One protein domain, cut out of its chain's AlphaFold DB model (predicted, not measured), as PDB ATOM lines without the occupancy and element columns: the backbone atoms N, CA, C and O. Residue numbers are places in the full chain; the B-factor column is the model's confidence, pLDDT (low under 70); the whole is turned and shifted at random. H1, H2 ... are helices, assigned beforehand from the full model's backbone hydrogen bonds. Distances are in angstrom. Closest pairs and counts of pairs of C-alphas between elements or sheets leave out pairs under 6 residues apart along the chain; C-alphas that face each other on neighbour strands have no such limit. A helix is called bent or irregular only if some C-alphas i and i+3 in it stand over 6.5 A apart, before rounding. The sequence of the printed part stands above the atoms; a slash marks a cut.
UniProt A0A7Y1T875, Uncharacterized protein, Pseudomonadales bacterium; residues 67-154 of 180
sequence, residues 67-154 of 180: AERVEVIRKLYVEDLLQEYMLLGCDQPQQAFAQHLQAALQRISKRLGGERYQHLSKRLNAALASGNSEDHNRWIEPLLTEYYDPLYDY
ATOM      1  N   ALA A  67     177.449 -24.009 159.217       97.12
ATOM      2  CA  ALA A  67     177.588 -23.981 157.761       97.12
ATOM      3  C   ALA A  67     178.701 -24.921 157.262       97.12
ATOM      4  O   ALA A  67     178.461 -25.738 156.378       97.12
ATOM      5  N   GLU A  68     179.877 -24.886 157.895       96.81
ATOM      6  CA  GLU A  68     180.989 -25.782 157.555       96.81
ATOM      7  C   GLU A  68     180.656 -27.249 157.851       96.81
ATOM      8  O   GLU A  68     180.988 -28.141 157.074       96.81
ATOM      9  N   ARG A  69     179.976 -27.533 158.974       97.38
ATOM     10  CA  ARG A  69     179.549 -28.904 159.302       97.38
ATOM     11  C   ARG A  69     178.566 -29.441 158.264       97.38
ATOM     12  O   ARG A  69     178.710 -30.578 157.825       97.38
ATOM     13  N   VAL A  70     177.599 -28.625 157.850       98.44
ATOM     14  CA  VAL A  70     176.621 -28.971 156.810       98.44
ATOM     15  C   VAL A  70     177.319 -29.221 155.480       98.44
ATOM     16  O   VAL A  70     177.041 -30.228 154.832       98.44
ATOM     17  N   GLU A  71     178.261 -28.357 155.100       98.00
ATOM     18  CA  GLU A  71     179.046 -28.504 153.878       98.00
ATOM     19  C   GLU A  71     179.843 -29.810 153.865       98.00
ATOM     20  O   GLU A  71     179.752 -30.565 152.899       98.00
ATOM     21  N   VAL A  72     180.557 -30.122 154.949       97.12
ATOM     22  CA  VAL A  72     181.330 -31.367 155.073       97.12
ATOM     23  C   VAL A  72     180.421 -32.592 154.970       97.12
ATOM     24  O   VAL A  72     180.735 -33.530 154.238       97.12
ATOM     25  N   ILE A  73     179.277 -32.595 155.662       97.81
ATOM     26  CA  ILE A  73     178.331 -33.717 155.605       97.81
ATOM     27  C   ILE A  73     177.728 -33.859 154.205       97.81
ATOM     28  O   ILE A  73     177.632 -34.977 153.704       97.81
ATOM     29  N   ARG A  74     177.361 -32.753 153.550       98.38
ATOM     30  CA  ARG A  74     176.876 -32.767 152.164       98.38
ATOM     31  C   ARG A  74     177.946 -33.322 151.230       98.38
ATOM     32  O   ARG A  74     177.658 -34.227 150.454       98.38
ATOM     33  N   LYS A  75     179.183 -32.845 151.335       98.31
ATOM     34  CA  LYS A  75     180.283 -33.327 150.506       98.31
ATOM     35  C   LYS A  75     180.473 -34.840 150.647       98.31
ATOM     36  O   LYS A  75     180.400 -35.553 149.656       98.31
ATOM     37  N   LEU A  76     180.632 -35.337 151.874       97.38
ATOM     38  CA  LEU A  76     180.936 -36.750 152.122       97.38
ATOM     39  C   LEU A  76     179.756 -37.682 151.820       97.38
ATOM     40  O   LEU A  76     179.921 -38.713 151.175       97.38
ATOM     41  N   TYR A  77     178.560 -37.340 152.299       96.75
ATOM     42  CA  TYR A  77     177.413 -38.253 152.281       96.75
ATOM     43  C   TYR A  77     176.445 -38.016 151.124       96.75
ATOM     44  O   TYR A  77     175.515 -38.802 150.948       96.75
ATOM     45  N   VAL A  78     176.629 -36.950 150.344       97.44
ATOM     46  CA  VAL A  78     175.801 -36.664 149.168       97.44
ATOM     47  C   VAL A  78     176.658 -36.667 147.916       97.44
ATOM     48  O   VAL A  78     176.428 -37.494 147.044       97.44
ATOM     49  N   GLU A  79     177.642 -35.775 147.822       97.50
ATOM     50  CA  GLU A  79     178.391 -35.568 146.579       97.50
ATOM     51  C   GLU A  79     179.350 -36.721 146.289       97.50
ATOM     52  O   GLU A  79     179.221 -37.386 145.260       97.50
ATOM     53  N   ASP A  80     180.270 -36.988 147.214       97.56
ATOM     54  CA  ASP A  80     181.294 -38.019 147.064       97.56
ATOM     55  C   ASP A  80     180.631 -39.409 147.025       97.56
ATOM     56  O   ASP A  80     180.908 -40.206 146.129       97.56
ATOM     57  N   LEU A  81     179.654 -39.668 147.904       95.88
ATOM     58  CA  LEU A  81     178.908 -40.931 147.905       95.88
ATOM     59  C   LEU A  81     178.123 -41.159 146.602       95.88
ATOM     60  O   LEU A  81     178.115 -42.273 146.078       95.88
ATOM     61  N   LEU A  82     177.463 -40.136 146.047       95.56
ATOM     62  CA  LEU A  82     176.796 -40.276 144.750       95.56
ATOM     63  C   LEU A  82     177.815 -40.590 143.649       95.56
ATOM     64  O   LEU A  82     177.556 -41.463 142.821       95.56
ATOM     65  N   GLN A  83     178.977 -39.927 143.648       95.69
ATOM     66  CA  GLN A  83     180.049 -40.239 142.700       95.69
ATOM     67  C   GLN A  83     180.528 -41.688 142.833       95.69
ATOM     68  O   GLN A  83     180.709 -42.350 141.812       95.69
ATOM     69  N   GLU A  84     180.666 -42.218 144.049       95.62
ATOM     70  CA  GLU A  84     181.006 -43.629 144.264       95.62
ATOM     71  C   GLU A  84     179.978 -44.564 143.613       95.62
ATOM     72  O   GLU A  84     180.356 -45.457 142.854       95.62
ATOM     73  N   TYR A  85     178.678 -44.333 143.828       94.50
ATOM     74  CA  TYR A  85     177.624 -45.123 143.177       94.50
ATOM     75  C   TYR A  85     177.681 -45.032 141.647       94.50
ATOM     76  O   TYR A  85     177.481 -46.039 140.966       94.50
ATOM     77  N   MET A  86     177.985 -43.852 141.099       93.44
ATOM     78  CA  MET A  86     178.149 -43.658 139.655       93.44
ATOM     79  C   MET A  86     179.363 -44.425 139.106       93.44
ATOM     80  O   MET A  86     179.284 -45.002 138.024       93.44
ATOM     81  N   LEU A  87     180.473 -44.468 139.851       94.94
ATOM     82  CA  LEU A  87     181.705 -45.160 139.456       94.94
ATOM     83  C   LEU A  87     181.606 -46.685 139.570       94.94
ATOM     84  O   LEU A  87     182.238 -47.397 138.792       94.94
ATOM     85  N   LEU A  88     180.805 -47.197 140.508       90.88
ATOM     86  CA  LEU A  88     180.586 -48.635 140.697       90.88
ATOM     87  C   LEU A  88     179.819 -49.297 139.538       90.88
ATOM     88  O   LEU A  88     179.744 -50.524 139.491       90.88
ATOM     89  N   GLY A  89     179.263 -48.516 138.605       78.94
ATOM     90  CA  GLY A  89     178.622 -49.036 137.394       78.94
ATOM     91  C   GLY A  89     177.326 -49.802 137.662       78.94
ATOM     92  O   GLY A  89     177.004 -50.737 136.934       78.94
ATOM     93  N   CYS A  90     176.595 -49.450 138.725       82.44
ATOM     94  CA  CYS A  90     175.282 -50.028 139.002       82.44
ATOM     95  C   CYS A  90     174.287 -49.677 137.879       82.44
ATOM     96  O   CYS A  90     174.363 -48.584 137.327       82.44
ATOM     97  N   ASP A  91     173.296 -50.535 137.607       88.62
ATOM     98  CA  ASP A  91     172.276 -50.277 136.569       88.62
ATOM     99  C   ASP A  91     171.451 -49.000 136.826       88.62
ATOM    100  O   ASP A  91     170.959 -48.371 135.890       88.62
ATOM    101  N   GLN A  92     171.266 -48.629 138.099       93.56
ATOM    102  CA  GLN A  92     170.497 -47.461 138.551       93.56
ATOM    103  C   GLN A  92     171.201 -46.785 139.747       93.56
ATOM    104  O   GLN A  92     170.757 -46.915 140.894       93.56
ATOM    105  N   PRO A  93     172.325 -46.082 139.525       93.62
ATOM    106  CA  PRO A  93     173.182 -45.592 140.605       93.62
ATOM    107  C   PRO A  93     172.498 -44.513 141.456       93.62
ATOM    108  O   PRO A  93     172.600 -44.544 142.680       93.62
ATOM    109  N   GLN A  94     171.710 -43.619 140.847       93.88
ATOM    110  CA  GLN A  94     170.951 -42.597 141.578       93.88
ATOM    111  C   GLN A  94     169.870 -43.219 142.471       93.88
ATOM    112  O   GLN A  94     169.652 -42.764 143.594       93.88
ATOM    113  N   GLN A  95     169.203 -44.276 141.997       95.31
ATOM    114  CA  GLN A  95     168.188 -44.976 142.781       95.31
ATOM    115  C   GLN A  95     168.819 -45.716 143.965       95.31
ATOM    116  O   GLN A  95     168.294 -45.646 145.076       95.31
ATOM    117  N   ALA A  96     169.957 -46.382 143.748       95.81
ATOM    118  CA  ALA A  96     170.699 -47.060 144.806       95.81
ATOM    119  C   ALA A  96     171.193 -46.071 145.879       95.81
ATOM    120  O   ALA A  96     171.030 -46.319 147.074       95.81
ATOM    121  N   PHE A  97     171.710 -44.914 145.460       96.44
ATOM    122  CA  PHE A  97     172.082 -43.812 146.349       96.44
ATOM    123  C   PHE A  97     170.884 -43.271 147.152       96.44
ATOM    124  O   PHE A  97     170.955 -43.142 148.376       96.44
ATOM    125  N   ALA A  98     169.749 -43.010 146.495       97.06
ATOM    126  CA  ALA A  98     168.537 -42.537 147.161       97.06
ATOM    127  C   ALA A  98     168.054 -43.528 148.235       97.06
ATOM    128  O   ALA A  98     167.782 -43.137 149.374       97.06
ATOM    129  N   GLN A  99     168.015 -44.820 147.895       97.25
ATOM    130  CA  GLN A  99     167.661 -45.891 148.826       97.25
ATOM    131  C   GLN A  99     168.639 -45.973 150.001       97.25
ATOM    132  O   GLN A  99     168.203 -46.171 151.137       97.25
ATOM    133  N   HIS A 100     169.939 -45.773 149.759       96.69
ATOM    134  CA  HIS A 100     170.945 -45.728 150.817       96.69
ATOM    135  C   HIS A 100     170.615 -44.640 151.841       96.69
ATOM    136  O   HIS A 100     170.534 -44.929 153.039       96.69
ATOM    137  N   LEU A 101     170.402 -43.398 151.397       97.81
ATOM    138  CA  LEU A 101     170.129 -42.279 152.303       97.81
ATOM    139  C   LEU A 101     168.806 -42.452 153.057       97.81
ATOM    140  O   LEU A 101     168.744 -42.226 154.268       97.81
ATOM    141  N   GLN A 102     167.760 -42.913 152.371       98.25
ATOM    142  CA  GLN A 102     166.463 -43.199 152.990       98.25
ATOM    143  C   GLN A 102     166.580 -44.283 154.066       98.25
ATOM    144  O   GLN A 102     166.094 -44.100 155.186       98.25
ATOM    145  N   ALA A 103     167.275 -45.384 153.768       97.81
ATOM    146  CA  ALA A 103     167.523 -46.451 154.730       97.81
ATOM    147  C   ALA A 103     168.377 -45.956 155.909       97.81
ATOM    148  O   ALA A 103     168.101 -46.291 157.063       97.81
ATOM    149  N   ALA A 104     169.387 -45.118 155.650       95.94
ATOM    150  CA  ALA A 104     170.214 -44.526 156.692       95.94
ATOM    151  C   ALA A 104     169.384 -43.686 157.673       95.94
ATOM    152  O   ALA A 104     169.494 -43.900 158.883       95.94
ATOM    153  N   LEU A 105     168.500 -42.822 157.165       96.94
ATOM    154  CA  LEU A 105     167.586 -42.026 157.983       96.94
ATOM    155  C   LEU A 105     166.571 -42.907 158.732       96.94
ATOM    156  O   LEU A 105     166.291 -42.685 159.913       96.94
ATOM    157  N   GLN A 106     166.053 -43.956 158.089       96.94
ATOM    158  CA  GLN A 106     165.118 -44.892 158.713       96.94
ATOM    159  C   GLN A 106     165.736 -45.626 159.912       96.94
ATOM    160  O   GLN A 106     165.050 -45.824 160.918       96.94
ATOM    161  N   ARG A 107     167.028 -45.989 159.870       95.56
ATOM    162  CA  ARG A 107     167.718 -46.656 160.996       95.56
ATOM    163  C   ARG A 107     167.705 -45.833 162.285       95.56
ATOM    164  O   ARG A 107     167.675 -46.413 163.369       95.56
ATOM    165  N   ILE A 108     167.699 -44.505 162.180       94.00
ATOM    166  CA  ILE A 108     167.678 -43.600 163.338       94.00
ATOM    167  C   ILE A 108     166.265 -43.103 163.699       94.00
ATOM    168  O   ILE A 108     166.107 -42.418 164.706       94.00
ATOM    169  N   SER A 109     165.225 -43.510 162.961       94.56
ATOM    170  CA  SER A 109     163.825 -43.077 163.157       94.56
ATOM    171  C   SER A 109     163.314 -43.210 164.597       94.56
ATOM    172  O   SER A 109     162.724 -42.275 165.131       94.56
ATOM    173  N   LYS A 110     163.589 -44.339 165.267       93.56
ATOM    174  CA  LYS A 110     163.172 -44.564 166.664       93.56
ATOM    175  C   LYS A 110     163.770 -43.543 167.634       93.56
ATOM    176  O   LYS A 110     163.121 -43.207 168.615       93.56
ATOM    177  N   ARG A 111     164.998 -43.085 167.373       92.56
ATOM    178  CA  ARG A 111     165.699 -42.102 168.214       92.56
ATOM    179  C   ARG A 111     165.287 -40.671 167.882       92.56
ATOM    180  O   ARG A 111     165.256 -39.837 168.774       92.56
ATOM    181  N   LEU A 112     164.956 -40.406 166.619       93.44
ATOM    182  CA  LEU A 112     164.426 -39.117 166.172       93.44
ATOM    183  C   LEU A 112     163.011 -38.846 166.700       93.44
ATOM    184  O   LEU A 112     162.659 -37.695 166.931       93.44
ATOM    185  N   GLY A 113     162.200 -39.895 166.859       94.25
ATOM    186  CA  GLY A 113     160.763 -39.767 167.089       94.25
ATOM    187  C   GLY A 113     159.982 -39.616 165.778       94.25
ATOM    188  O   GLY A 113     160.537 -39.287 164.728       94.25
ATOM    189  N   GLY A 114     158.677 -39.899 165.830       93.31
ATOM    190  CA  GLY A 114     157.829 -40.001 164.635       93.31
ATOM    191  C   GLY A 114     157.714 -38.696 163.846       93.31
ATOM    192  O   GLY A 114     157.937 -38.692 162.638       93.31
ATOM    193  N   GLU A 115     157.424 -37.590 164.531       94.94
ATOM    194  CA  GLU A 115     157.236 -36.273 163.913       94.94
ATOM    195  C   GLU A 115     158.516 -35.785 163.221       94.94
ATOM    196  O   GLU A 115     158.524 -35.519 162.017       94.94
ATOM    197  N   ARG A 116     159.644 -35.757 163.943       94.81
ATOM    198  CA  ARG A 116     160.925 -35.313 163.379       94.81
ATOM    199  C   ARG A 116     161.381 -36.190 162.219       94.81
ATOM    200  O   ARG A 116     161.832 -35.668 161.200       94.81
ATOM    201  N   TYR A 117     161.232 -37.511 162.340       97.44
ATOM    202  CA  TYR A 117     161.528 -38.421 161.237       97.44
ATOM    203  C   TYR A 117     160.702 -38.086 159.988       97.44
ATOM    204  O   TYR A 117     161.264 -38.015 158.897       97.44
ATOM    205  N   GLN A 118     159.397 -37.834 160.127       97.31
ATOM    206  CA  GLN A 118     158.539 -37.465 158.997       97.31
ATOM    207  C   GLN A 118     158.992 -36.157 158.336       97.31
ATOM    208  O   GLN A 118     159.090 -36.095 157.107       97.31
ATOM    209  N   HIS A 119     159.326 -35.133 159.127       97.50
ATOM    210  CA  HIS A 119     159.835 -33.867 158.599       97.50
ATOM    211  C   HIS A 119     161.159 -34.039 157.850       97.50
ATOM    212  O   HIS A 119     161.280 -33.569 156.716       97.50
ATOM    213  N   LEU A 120     162.129 -34.741 158.440       98.06
ATOM    214  CA  LEU A 120     163.426 -35.004 157.810       98.06
ATOM    215  C   LEU A 120     163.278 -35.850 156.544       98.06
ATOM    216  O   LEU A 120     163.854 -35.512 155.515       98.06
ATOM    217  N   SER A 121     162.455 -36.899 156.589       98.19
ATOM    218  CA  SER A 121     162.195 -37.783 155.449       98.19
ATOM    219  C   SER A 121     161.581 -37.015 154.278       98.19
ATOM    220  O   SER A 121     162.028 -37.151 153.140       98.19
ATOM    221  N   LYS A 122     160.621 -36.119 154.548       98.44
ATOM    222  CA  LYS A 122     160.035 -35.249 153.519       98.44
ATOM    223  C   LYS A 122     161.085 -34.344 152.866       98.44
ATOM    224  O   LYS A 122     161.091 -34.216 151.644       98.44
ATOM    225  N   ARG A 123     161.966 -33.725 153.658       98.44
ATOM    226  CA  ARG A 123     163.025 -32.839 153.145       98.44
ATOM    227  C   ARG A 123     164.088 -33.608 152.357       98.44
ATOM    228  O   ARG A 123     164.474 -33.152 151.287       98.44
ATOM    229  N   LEU A 124     164.487 -34.789 152.833       98.50
ATOM    230  CA  LEU A 124     165.392 -35.690 152.116       98.50
ATOM    231  C   LEU A 124     164.816 -36.076 150.750       98.50
ATOM    232  O   LEU A 124     165.492 -35.931 149.740       98.50
ATOM    233  N   ASN A 125     163.555 -36.510 150.699       98.31
ATOM    234  CA  ASN A 125     162.917 -36.906 149.443       98.31
ATOM    235  C   ASN A 125     162.769 -35.735 148.463       98.31
ATOM    236  O   ASN A 125     162.912 -35.930 147.260       98.31
ATOM    237  N   ALA A 126     162.518 -34.522 148.962       98.38
ATOM    238  CA  ALA A 126     162.480 -33.328 148.124       98.38
ATOM    239  C   ALA A 126     163.858 -32.996 147.522       98.38
ATOM    240  O   ALA A 126     163.929 -32.681 146.338       98.38
ATOM    241  N   ALA A 127     164.938 -33.114 148.304       98.12
ATOM    242  CA  ALA A 127     166.305 -32.908 147.818       98.12
ATOM    243  C   ALA A 127     166.722 -33.981 146.796       98.12
ATOM    244  O   ALA A 127     167.249 -33.670 145.733       98.12
ATOM    245  N   LEU A 128     166.387 -35.248 147.062       97.81
ATOM    246  CA  LEU A 128     166.618 -36.344 146.115       97.81
ATOM    247  C   LEU A 128     165.889 -36.124 144.782       97.81
ATOM    248  O   LEU A 128     166.431 -36.445 143.729       97.81
ATOM    249  N   ALA A 129     164.671 -35.575 144.819       97.31
ATOM    250  CA  ALA A 129     163.889 -35.293 143.620       97.31
ATOM    251  C   ALA A 129     164.405 -34.081 142.825       97.31
ATOM    252  O   ALA A 129     164.188 -34.029 141.616       97.31
ATOM    253  N   SER A 130     165.060 -33.109 143.472       96.44
ATOM    254  CA  SER A 130     165.609 -31.941 142.772       96.44
ATOM    255  C   SER A 130     166.917 -32.252 142.045       96.44
ATOM    256  O   SER A 130     167.214 -31.622 141.032       96.44
ATOM    257  N   GLY A 131     167.699 -33.207 142.557       92.12
ATOM    258  CA  GLY A 131     169.017 -33.556 142.023       92.12
ATOM    259  C   GLY A 131     170.097 -32.494 142.275       92.12
ATOM    260  O   GLY A 131     171.232 -32.681 141.843       92.12
ATOM    261  N   ASN A 132     169.774 -31.400 142.973       95.38
ATOM    262  CA  ASN A 132     170.738 -30.377 143.372       95.38
ATOM    263  C   ASN A 132     171.342 -30.735 144.737       95.38
ATOM    264  O   ASN A 132     170.609 -30.918 145.712       95.38
ATOM    265  N   SER A 133     172.676 -30.790 144.834       94.62
ATOM    266  CA  SER A 133     173.347 -31.138 146.087       94.62
ATOM    267  C   SER A 133     173.037 -30.140 147.207       94.62
ATOM    268  O   SER A 133     172.859 -30.557 148.349       94.62
ATOM    269  N   GLU A 134     172.891 -28.846 146.908       97.12
ATOM    270  CA  GLU A 134     172.612 -27.809 147.913       97.12
ATOM    271  C   GLU A 134     171.262 -27.996 148.618       97.12
ATOM    272  O   GLU A 134     171.129 -27.675 149.800       97.12
ATOM    273  N   ASP A 135     170.263 -28.583 147.948       98.06
ATOM    274  CA  ASP A 135     168.960 -28.846 148.570       98.06
ATOM    275  C   ASP A 135     169.064 -29.847 149.730       98.06
ATOM    276  O   ASP A 135     168.209 -29.852 150.624       98.06
ATOM    277  N   HIS A 136     170.134 -30.652 149.783       98.38
ATOM    278  CA  HIS A 136     170.378 -31.555 150.903       98.38
ATOM    279  C   HIS A 136     170.655 -30.810 152.218       98.38
ATOM    280  O   HIS A 136     170.365 -31.356 153.285       98.38
ATOM    281  N   ASN A 137     171.089 -29.544 152.178       98.44
ATOM    282  CA  ASN A 137     171.274 -28.730 153.388       98.44
ATOM    283  C   ASN A 137     169.989 -28.674 154.229       98.44
ATOM    284  O   ASN A 137     170.037 -28.734 155.456       98.44
ATOM    285  N   ARG A 138     168.816 -28.686 153.576       97.94
ATOM    286  CA  ARG A 138     167.500 -28.560 154.226       97.94
ATOM    287  C   ARG A 138     167.170 -29.691 155.196       97.94
ATOM    288  O   ARG A 138     166.362 -29.480 156.106       97.94
ATOM    289  N   TRP A 139     167.720 -30.887 154.989       98.19
ATOM    290  CA  TRP A 139     167.563 -32.006 155.925       98.19
ATOM    291  C   TRP A 139     168.819 -32.244 156.770       98.19
ATOM    292  O   TRP A 139     168.682 -32.742 157.883       98.19
ATOM    293  N   ILE A 140     170.008 -31.863 156.291       98.56
ATOM    294  CA  ILE A 140     171.263 -31.992 157.045       98.56
ATOM    295  C   ILE A 140     171.280 -31.035 158.241       98.56
ATOM    296  O   ILE A 140     171.536 -31.478 159.358       98.56
ATOM    297  N   GLU A 141     170.959 -29.755 158.038       98.50
ATOM    298  CA  GLU A 141     170.919 -28.743 159.104       98.50
ATOM    299  C   GLU A 141     170.078 -29.174 160.315       98.50
ATOM    300  O   GLU A 141     170.650 -29.324 161.395       98.50
ATOM    301  N   PRO A 142     168.765 -29.453 160.176       97.38
ATOM    302  CA  PRO A 142     167.942 -29.877 161.311       97.38
ATOM    303  C   PRO A 142     168.375 -31.229 161.884       97.38
ATOM    304  O   PRO A 142     168.210 -31.471 163.076       97.38
ATOM    305  N   LEU A 143     168.932 -32.134 161.070       97.56
ATOM    306  CA  LEU A 143     169.459 -33.394 161.588       97.56
ATOM    307  C   LEU A 143     170.632 -33.138 162.545       97.56
ATOM    308  O   LEU A 143     170.700 -33.767 163.601       97.56
ATOM    309  N   LEU A 144     171.527 -32.208 162.205       97.50
ATOM    310  CA  LEU A 144     172.620 -31.801 163.080       97.50
ATOM    311  C   LEU A 144     172.086 -31.077 164.318       97.50
ATOM    312  O   LEU A 144     172.261 -31.570 165.429       97.50
ATOM    313  N   THR A 145     171.371 -29.968 164.135       96.81
ATOM    314  CA  THR A 145     171.010 -29.066 165.238       96.81
ATOM    315  C   THR A 145     169.963 -29.639 166.179       96.81
ATOM    316  O   THR A 145     169.942 -29.303 167.358       96.81
ATOM    317  N   GLU A 146     169.052 -30.474 165.679       93.75
ATOM    318  CA  GLU A 146     167.956 -30.972 166.502       93.75
ATOM    319  C   GLU A 146     168.238 -32.354 167.096       93.75
ATOM    320  O   GLU A 146     167.661 -32.690 168.132       93.75
ATOM    321  N   TYR A 147     169.077 -33.178 166.460       93.44
ATOM    322  CA  TYR A 147     169.340 -34.546 166.913       93.44
ATOM    323  C   TYR A 147     170.780 -34.769 167.366       93.44
ATOM    324  O   TYR A 147     170.965 -35.252 168.477       93.44
ATOM    325  N   TYR A 148     171.790 -34.432 166.565       93.12
ATOM    326  CA  TYR A 148     173.176 -34.720 166.946       93.12
ATOM    327  C   TYR A 148     173.721 -33.744 167.993       93.12
ATOM    328  O   TYR A 148     174.255 -34.199 169.002       93.12
ATOM    329  N   ASP A 149     173.540 -32.437 167.805       93.88
ATOM    330  CA  ASP A 149     174.072 -31.409 168.711       93.88
ATOM    331  C   ASP A 149     173.563 -31.602 170.155       93.88
ATOM    332  O   ASP A 149     174.393 -31.697 171.061       93.88
ATOM    333  N   PRO A 150     172.252 -31.828 170.405       94.19
ATOM    334  CA  PRO A 150     171.763 -32.056 171.766       94.19
ATOM    335  C   PRO A 150     172.309 -33.329 172.421       94.19
ATOM    336  O   PRO A 150     172.413 -33.388 173.646       94.19
ATOM    337  N   LEU A 151     172.650 -34.360 171.639       90.06
ATOM    338  CA  LEU A 151     173.258 -35.580 172.179       90.06
ATOM    339  C   LEU A 151     174.687 -35.317 172.660       90.06
ATOM    340  O   LEU A 151     175.058 -35.808 173.728       90.06
ATOM    341  N   TYR A 152     175.460 -34.533 171.905       88.50
ATOM    342  CA  TYR A 152     176.807 -34.129 172.306       88.50
ATOM    343  C   TYR A 152     176.774 -33.220 173.537       88.50
ATOM    344  O   TYR A 152     177.482 -33.494 174.506       88.50
ATOM    345  N   ASP A 153     175.899 -32.213 173.553       90.75
ATOM    346  CA  ASP A 153     175.738 -31.313 174.701       90.75
ATOM    347  C   ASP A 153     175.341 -32.081 175.964       90.75
ATOM    348  O   ASP A 153     175.940 -31.904 177.028       90.75
ATOM    349  N   TYR A 154     174.371 -32.994 175.844       90.56
ATOM    350  CA  TYR A 154     173.966 -33.855 176.949       90.56
ATOM    351  C   TYR A 154     175.137 -34.704 177.452       90.56
ATOM    352  O   TYR A 154     175.368 -34.786 178.659       90.56
TER     353      TYR A 154
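Overview. This is residues 67 to 154 of the 180 residues of an uncharacterized protein of Pseudomonadales bacterium (UniProt A0A7Y1T875). Three helices, H2, H3 and H4, run side by side with their centres in a triangle, each running the opposite way to the one before it in the chain, and a fourth, H1, runs along the side away from H3. H1 is bent but runs nearly straight: its arm H1a crosses H4, and its arm H1b pairs with the first residues of H2 as a hairpin. The far end of H4, residues 149 to 154, sticks out at one end, and residues 87 to 92 stand free at the other. The printed part has 88 residues with four named helices, H1 to H4 in chain order, and no named strand; its class is all helix. The whole is compact, with a radius of gyration of the C-alphas of 13.2 A, and elongated, spanning 42 by 27 by 20 A.

Arrangement. H4, residues 133 to 154, is the longest helix by residues and has a kink of 41 degrees near residue 142. With residues 133 to 143 alone it touches H3, residues 114 to 130, at a shallow tilt of 27 degrees, opposite ways; the closest C-alphas, of Ala 127 and Asp 135, are 4.9 A apart, and the two form a hairpin. H3 also forms a hairpin with H2, residues 93 to 112: they touch at a shallow tilt of 15 degrees, opposite ways, the closest C-alphas being those of Ser 109 and Tyr 117, 5.5 A. H2 and H4 are close but not clearly touching, with Leu 112 and Tyr 147 closest at 6.8 A between C-alphas. By its hydrogen bonds H1, residues 67 to 87, was assigned as one helix, but it is bent, with C-alphas 77 and 80 6.5 A apart; its arms H1a, residues 67 to 77, and H1b, residues 80 to 87, stand at 22 degrees. H1a touches H4, closest at the C-alphas of Val 70 and Glu 141, 6.2 A, at a steep tilt of 69.8 degrees, only just short of about perpendicular. H1b touches H2 at residues 93 to 97 alone, closest at the C-alphas of Tyr 85 and Pro 93, 5.2 A, at an only just steep tilt of 36 degrees, opposite ways, as a hairpin. Both arms are apart from H3. In H1a, H1b and H3 every O i to N i+4 pair is within hydrogen-bond range; in H2 13 of 16 are, in H4 11 of 18.

Along the chain. H4 measures 31.0 A from C-alpha 133 to C-alpha 154, which lies at (173.966, -33.855, 176.949). It is irregular, but only just: C-alphas 146 and 149 are 6.52 A apart. H2, 27.8 A, is irregular too, with C-alphas 107 and 110 7.6 A apart. H3 measures 24.6 A and begins at C-alpha 114, (157.829, -40.001, 164.635). H1a, 15.3 A, begins at C-alpha 67, (177.588, -23.981, 157.761); H1b measures 10.4 A.

Size, cuts and confidence. The two C-alphas farthest apart, of Asp 91 and Tyr 154, are 43.6 A apart. The printed part has no cut, and the three links are tight. Its mean pLDDT is 95.6, and no printed residue is under 70.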